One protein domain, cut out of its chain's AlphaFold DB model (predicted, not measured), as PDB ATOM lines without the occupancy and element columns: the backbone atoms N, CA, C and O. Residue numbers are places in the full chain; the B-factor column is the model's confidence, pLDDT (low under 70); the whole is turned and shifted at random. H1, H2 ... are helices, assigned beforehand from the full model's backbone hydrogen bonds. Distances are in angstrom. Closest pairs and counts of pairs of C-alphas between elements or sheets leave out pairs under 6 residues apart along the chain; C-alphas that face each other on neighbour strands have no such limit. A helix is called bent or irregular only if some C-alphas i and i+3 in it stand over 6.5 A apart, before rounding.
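What this domain is: This is residues 12 to 57 of the 73 residues of a protein of Nitrospirae bacterium CG08_land_8_20_14_0_20_52_24 (UniProt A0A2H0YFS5). Two helices of similar length, H1 and H2, form a wide open V, with the link of residues 29 to 37 at its point and nothing between the two arms. The helices do not meet anywhere, and after H2 the last printed residues, 53 to 57, hook back at the far end of that arm. The printed part has 46 residues with two named helices, H1 then H2 along the chain, and no named strand; its class is all helix. It is extended, with a radius of gyration of the C-alphas of 16.3 A, and it spans 45 by 25 by 14 A, only just flat.

Where its parts are: H1, the longest helix by residues, has 16 residues, Leu 13 to Thr 28. It measures 22.4 A from C-alpha 13 at (49.875, 74.411, 68.778) to C-alpha 28 at (59.457, 93.076, 76.594). H2 has 15 residues, Ala 38 to Thr 52, and measures 22.8 A from its first to its last C-alpha, the last at (64.151, 89.357, 103.702). H2 is neither bent nor irregular, but only just: C-alphas 38 and 41 are 6.4 A apart.

How they stand to each other: H1 and H2 are apart, with no C-alpha of the one within 8 A of the other. A short link of 9 residues joins them. Residues 12 to 46 stand free, of which 13 to 28 belong to H1 and 38 to 46 to H2. Residues 49 to 54 stand free too, of which 49 to 52 belong to H2. In H1 every O i to N i+4 pair is within hydrogen-bond range; in H2 it is 9 of 11.

The domain as a whole: The two C-alphas farthest apart are those of Ser 12 and Ala 53, at 46.2 A. The C-alphas of the first and last printed residues, Ser 12 and Thr 57, are 38.2 A apart. The printed part has no cut and no long link. The mean pLDDT of the printed part is 91.0, and residues 31 to 32, in the link, are under 70.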
ATOM      1  N   SER A  12      49.991  75.029  63.911       98.06
ATOM      2  CA  SER A  12      49.980  74.009  64.961       98.06
ATOM      3  C   SER A  12      50.074  74.656  66.348       98.06
ATOM      4  O   SER A  12      50.467  75.816  66.487       98.06
ATOM      5  N   LEU A  13      49.736  73.910  67.405       97.12
ATOM      6  CA  LEU A  13      49.875  74.411  68.778       97.12
ATOM      7  C   LEU A  13      51.314  74.859  69.075       97.12
ATOM      8  O   LEU A  13      51.509  75.945  69.609       97.12
ATOM      9  N   ALA A  14      52.313  74.071  68.666       97.19
ATOM     10  CA  ALA A  14      53.722  74.410  68.862       97.19
ATOM     11  C   ALA A  14      54.103  75.721  68.155       97.19
ATOM     12  O   ALA A  14      54.749  76.576  68.751       97.19
ATOM     13  N   GLN A  15      53.639  75.924  66.919       97.81
ATOM     14  CA  GLN A  15      53.888  77.162  66.173       97.81
ATOM     15  C   GLN A  15      53.199  78.377  66.806       97.81
ATOM     16  O   GLN A  15      53.752  79.471  66.795       97.81
ATOM     17  N   LYS A  16      51.998  78.199  67.369       97.62
ATOM     18  CA  LYS A  16      51.304  79.269  68.102       97.62
ATOM     19  C   LYS A  16      52.071  79.675  69.356       97.62
ATOM     20  O   LYS A  16      52.182  80.866  69.624       97.62
ATOM     21  N   LEU A  17      52.589  78.699  70.100       97.56
ATOM     22  CA  LEU A  17      53.378  78.946  71.305       97.56
ATOM     23  C   LEU A  17      54.695  79.658  70.968       97.56
ATOM     24  O   LEU A  17      54.967  80.700  71.552       97.56
ATOM     25  N   ASP A  18      55.433  79.185  69.961       97.06
ATOM     26  CA  ASP A  18      56.662  79.844  69.483       97.06
ATOM     27  C   ASP A  18      56.400  81.282  69.001       97.06
ATOM     28  O   ASP A  18      57.131  82.211  69.350       97.06
ATOM     29  N   LEU A  19      55.314  81.506  68.248       96.62
ATOM     30  CA  LEU A  19      54.918  82.851  67.829       96.62
ATOM     31  C   LEU A  19      54.606  83.747  69.034       96.62
ATOM     32  O   LEU A  19      55.029  84.902  69.066       96.62
ATOM     33  N   MET A  20      53.880  83.228  70.026       96.31
ATOM     34  CA  MET A  20      53.559  83.960  71.249       96.31
ATOM     35  C   MET A  20      54.827  84.330  72.027       96.31
ATOM     36  O   MET A  20      54.951  85.475  72.452       96.31
ATOM     37  N   GLU A  21      55.781  83.409  72.165       95.62
ATOM     38  CA  GLU A  21      57.060  83.649  72.845       95.62
ATOM     39  C   GLU A  21      57.908  84.705  72.129       95.62
ATOM     40  O   GLU A  21      58.424  85.619  72.772       95.62
ATOM     41  N   LYS A  22      58.000  84.642  70.796       95.50
ATOM     42  CA  LYS A  22      58.716  85.648  69.994       95.50
ATOM     43  C   LYS A  22      58.094  87.031  70.122       95.50
ATOM     44  O   LYS A  22      58.810  88.008  70.330       95.50
ATOM     45  N   LEU A  23      56.765  87.114  70.026       92.94
ATOM     46  CA  LEU A  23      56.040  88.372  70.211       92.94
ATOM     47  C   LEU A  23      56.257  88.925  71.618       92.94
ATOM     48  O   LEU A  23      56.545  90.108  71.767       92.94
ATOM     49  N   TRP A  24      56.147  88.074  72.638       91.56
ATOM     50  CA  TRP A  24      56.366  88.468  74.023       91.56
ATOM     51  C   TRP A  24      57.787  88.995  74.238       91.56
ATOM     52  O   TRP A  24      57.949  90.097  74.753       91.56
ATOM     53  N   SER A  25      58.801  88.269  73.758       89.88
ATOM     54  CA  SER A  25      60.208  88.674  73.831       89.88
ATOM     55  C   SER A  25      60.436  90.057  73.214       89.88
ATOM     56  O   SER A  25      60.958  90.950  73.883       89.88
ATOM     57  N   GLU A  26      59.945  90.288  71.991       90.19
ATOM     58  CA  GLU A  26      60.071  91.585  71.315       90.19
ATOM     59  C   GLU A  26      59.334  92.717  72.048       90.19
ATOM     60  O   GLU A  26      59.862  93.826  72.150       90.19
ATOM     61  N   LEU A  27      58.142  92.454  72.598       86.38
ATOM     62  CA  LEU A  27      57.382  93.442  73.374       86.38
ATOM     63  C   LEU A  27      58.091  93.827  74.675       86.38
ATOM     64  O   LEU A  27      58.033  94.986  75.083       86.38
ATOM     65  N   THR A  28      58.760  92.868  75.316       85.56
ATOM     66  CA  THR A  28      59.457  93.076  76.594       85.56
ATOM     67  C   THR A  28      60.903  93.546  76.453       85.56
ATOM     68  O   THR A  28      61.551  93.813  77.461       85.56
ATOM     69  N   ARG A  29      61.425  93.675  75.224       83.31
ATOM     70  CA  ARG A  29      62.834  94.026  74.973       83.31
ATOM     71  C   ARG A  29      63.195  95.456  75.379       83.31
ATOM     72  O   ARG A  29      64.364  95.749  75.602       83.31
ATOM     73  N   ASP A  30      62.208  96.344  75.433       79.50
ATOM     74  CA  ASP A  30      62.371  97.741  75.828       79.50
ATOM     75  C   ASP A  30      61.463  98.026  77.028       79.50
ATOM     76  O   ASP A  30      60.279  98.349  76.894       79.50
ATOM     77  N   ASP A  31      62.040  97.872  78.215       66.94
ATOM     78  CA  ASP A  31      61.417  98.110  79.518       66.94
ATOM     79  C   ASP A  31      60.859  99.537  79.671       66.94
ATOM     80  O   ASP A  31      59.926  99.770  80.442       66.94
ATOM     81  N   LYS A  32      61.350 100.498  78.879       67.75
ATOM     82  CA  LYS A  32      60.844 101.878  78.871       67.75
ATOM     83  C   LYS A  32      59.527 102.021  78.115       67.75
ATOM     84  O   LYS A  32      58.771 102.952  78.408       67.75
ATOM     85  N   LYS A  33      59.230 101.128  77.161       72.62
ATOM     86  CA  LYS A  33      57.973 101.158  76.388       72.62
ATOM     87  C   LYS A  33      56.786 100.634  77.181       72.62
ATOM     88  O   LYS A  33      55.668 101.097  76.957       72.62
ATOM     89  N   MET A  34      57.014  99.714  78.114       72.81
ATOM     90  CA  MET A  34      55.971  99.170  78.978       72.81
ATOM     91  C   MET A  34      56.293  99.472  80.439       72.81
ATOM     92  O   MET A  34      56.896  98.672  81.148       72.81
ATOM     93  N   LYS A  35      55.852 100.644  80.906       76.94
ATOM     94  CA  LYS A  35      55.949 100.977  82.328       76.94
ATOM     95  C   LYS A  35      55.052 100.043  83.130       76.94
ATOM     96  O   LYS A  35      53.877  99.869  82.803       76.94
ATOM     97  N   SER A  36      55.604  99.486  84.204       80.94
ATOM     98  CA  SER A  36      54.797  98.787  85.201       80.94
ATOM     99  C   SER A  36      53.687  99.712  85.723       80.94
ATOM    100  O   SER A  36      53.922 100.914  85.879       80.94
ATOM    101  N   PRO A  37      52.482  99.187  86.010       88.25
ATOM    102  CA  PRO A  37      51.437  99.962  86.666       88.25
ATOM    103  C   PRO A  37      51.923 100.548  87.994       88.25
ATOM    104  O   PRO A  37      52.706  99.913  88.697       88.25
ATOM    105  N   ALA A  38      51.401 101.714  88.385       86.44
ATOM    106  CA  ALA A  38      51.821 102.401  89.612       86.44
ATOM    107  C   ALA A  38      51.662 101.542  90.884       86.44
ATOM    108  O   ALA A  38      52.457 101.648  91.810       86.44
ATOM    109  N   TRP A  39      50.672 100.645  90.922       92.44
ATOM    110  CA  TRP A  39      50.469  99.739  92.057       92.44
ATOM    111  C   TRP A  39      51.546  98.647  92.173       92.44
ATOM    112  O   TRP A  39      51.705  98.062  93.243       92.44
ATOM    113  N   HIS A  40      52.269  98.337  91.091       92.81
ATOM    114  CA  HIS A  40      53.180  97.191  91.035       92.81
ATOM    115  C   HIS A  40      54.384  97.368  91.962       92.81
ATOM    116  O   HIS A  40      54.789  96.412  92.619       92.81
ATOM    117  N   GLU A  41      54.903  98.592  92.072       91.12
ATOM    118  CA  GLU A  41      56.039  98.918  92.937       91.12
ATOM    119  C   GLU A  41      55.759  98.576  94.405       91.12
ATOM    120  O   GLU A  41      56.555  97.882  95.037       91.12
ATOM    121  N   ALA A  42      54.605  98.999  94.930       94.12
ATOM    122  CA  ALA A  42      54.228  98.736  96.317       94.12
ATOM    123  C   ALA A  42      54.193  97.228  96.615       94.12
ATOM    124  O   ALA A  42      54.778  96.768  97.592       94.12
ATOM    125  N   ILE A  43      53.599  96.439  95.715       95.75
ATOM    126  CA  ILE A  43      53.521  94.981  95.872       95.75
ATOM    127  C   ILE A  43      54.907  94.326  95.821       95.75
ATOM    128  O   ILE A  43      55.160  93.378  96.568       95.75
ATOM    129  N   LEU A  44      55.801  94.783  94.939       94.25
ATOM    130  CA  LEU A  44      57.167  94.259  94.873       94.25
ATOM    131  C   LEU A  44      57.929  94.549  96.167       94.25
ATOM    132  O   LEU A  44      58.537  93.634  96.719       94.25
ATOM    133  N   LYS A  45      57.817  95.774  96.689       95.00
ATOM    134  CA  LYS A  45      58.454  96.181  97.942       95.00
ATOM    135  C   LYS A  45      57.958  95.360  99.131       95.00
ATOM    136  O   LYS A  45      58.767  94.862  99.910       95.00
ATOM    137  N   ASP A  46      56.649  95.156  99.241       96.50
ATOM    138  CA  ASP A  46      56.060  94.351 100.315       96.50
ATOM    139  C   ASP A  46      56.541  92.891 100.256       96.50
ATOM    140  O   ASP A  46      56.864  92.283 101.281       96.50
ATOM    141  N   ARG A  47      56.631  92.318  99.045       95.88
ATOM    142  CA  ARG A  47      57.126  90.947  98.836       95.88
ATOM    143  C   ARG A  47      58.608  90.811  99.156       95.88
ATOM    144  O   ARG A  47      58.993  89.823  99.779       95.88
ATOM    145  N   GLU A  48      59.418  91.783  98.757       96.06
ATOM    146  CA  GLU A  48      60.846  91.819  99.064       96.06
ATOM    147  C   GLU A  48      61.076  91.890 100.578       96.06
ATOM    148  O   GLU A  48      61.794  91.060 101.132       96.06
ATOM    149  N   GLN A  49      60.374  92.786 101.277       97.56
ATOM    150  CA  GLN A  49      60.446  92.889 102.736       97.56
ATOM    151  C   GLN A  49      60.030  91.592 103.434       97.56
ATOM    152  O   GLN A  49      60.694  91.152 104.375       97.56
ATOM    153  N   ALA A  50      58.946  90.954 102.983       97.31
ATOM    154  CA  ALA A  50      58.512  89.675 103.534       97.31
ATOM    155  C   ALA A  50      59.555  88.569 103.312       97.31
ATOM    156  O   ALA A  50      59.739  87.725 104.192       97.31
ATOM    157  N   PHE A  51      60.236  88.573 102.164       96.69
ATOM    158  CA  PHE A  51      61.275  87.600 101.835       96.69
ATOM    159  C   PHE A  51      62.514  87.793 102.711       96.69
ATOM    160  O   PHE A  51      62.953  86.847 103.364       96.69
ATOM    161  N   THR A  52      63.019  89.024 102.822       96.25
ATOM    162  CA  THR A  52      64.151  89.357 103.702       96.25
ATOM    163  C   THR A  52      63.834  89.078 105.173       96.25
ATOM    164  O   THR A  52      64.699  88.623 105.914       96.25
ATOM    165  N   ALA A  53      62.584  89.287 105.601       97.12
ATOM    166  CA  ALA A  53      62.125  88.963 106.953       97.12
ATOM    167  C   ALA A  53      61.869  87.459 107.189       97.12
ATOM    168  O   ALA A  53      61.404  87.090 108.267       97.12
ATOM    169  N   GLY A  54      62.093  86.592 106.192       96.38
ATOM    170  CA  GLY A  54      61.879  85.145 106.296       96.38
ATOM    171  C   GLY A  54      60.409  84.715 106.381       96.38
ATOM    172  O   GLY A  54      60.122  83.559 106.682       96.38
ATOM    173  N   LYS A  55      59.460  85.623 106.114       96.75
ATOM    174  CA  LYS A  55      58.012  85.342 106.137       96.75
ATOM    175  C   LYS A  55      57.536  84.611 104.883       96.75
ATOM    176  O   LYS A  55      56.479  83.985 104.902       96.75
ATOM    177  N   VAL A  56      58.297  84.701 103.796       94.62
ATOM    178  CA  VAL A  56      58.083  83.943 102.560       94.62
ATOM    179  C   VAL A  56      59.399  83.322 102.109       94.62
ATOM    180  O   VAL A  56      60.466  83.893 102.316       94.62
ATOM    181  N   THR A  57      59.324  82.149 101.485       91.50
ATOM    182  CA  THR A  57      60.489  81.421 100.978       91.50
ATOM    183  C   THR A  57      60.379  81.201  99.478       91.50
ATOM    184  O   THR A  57      59.287  81.064  98.922       91.50
TER     185      THR A  57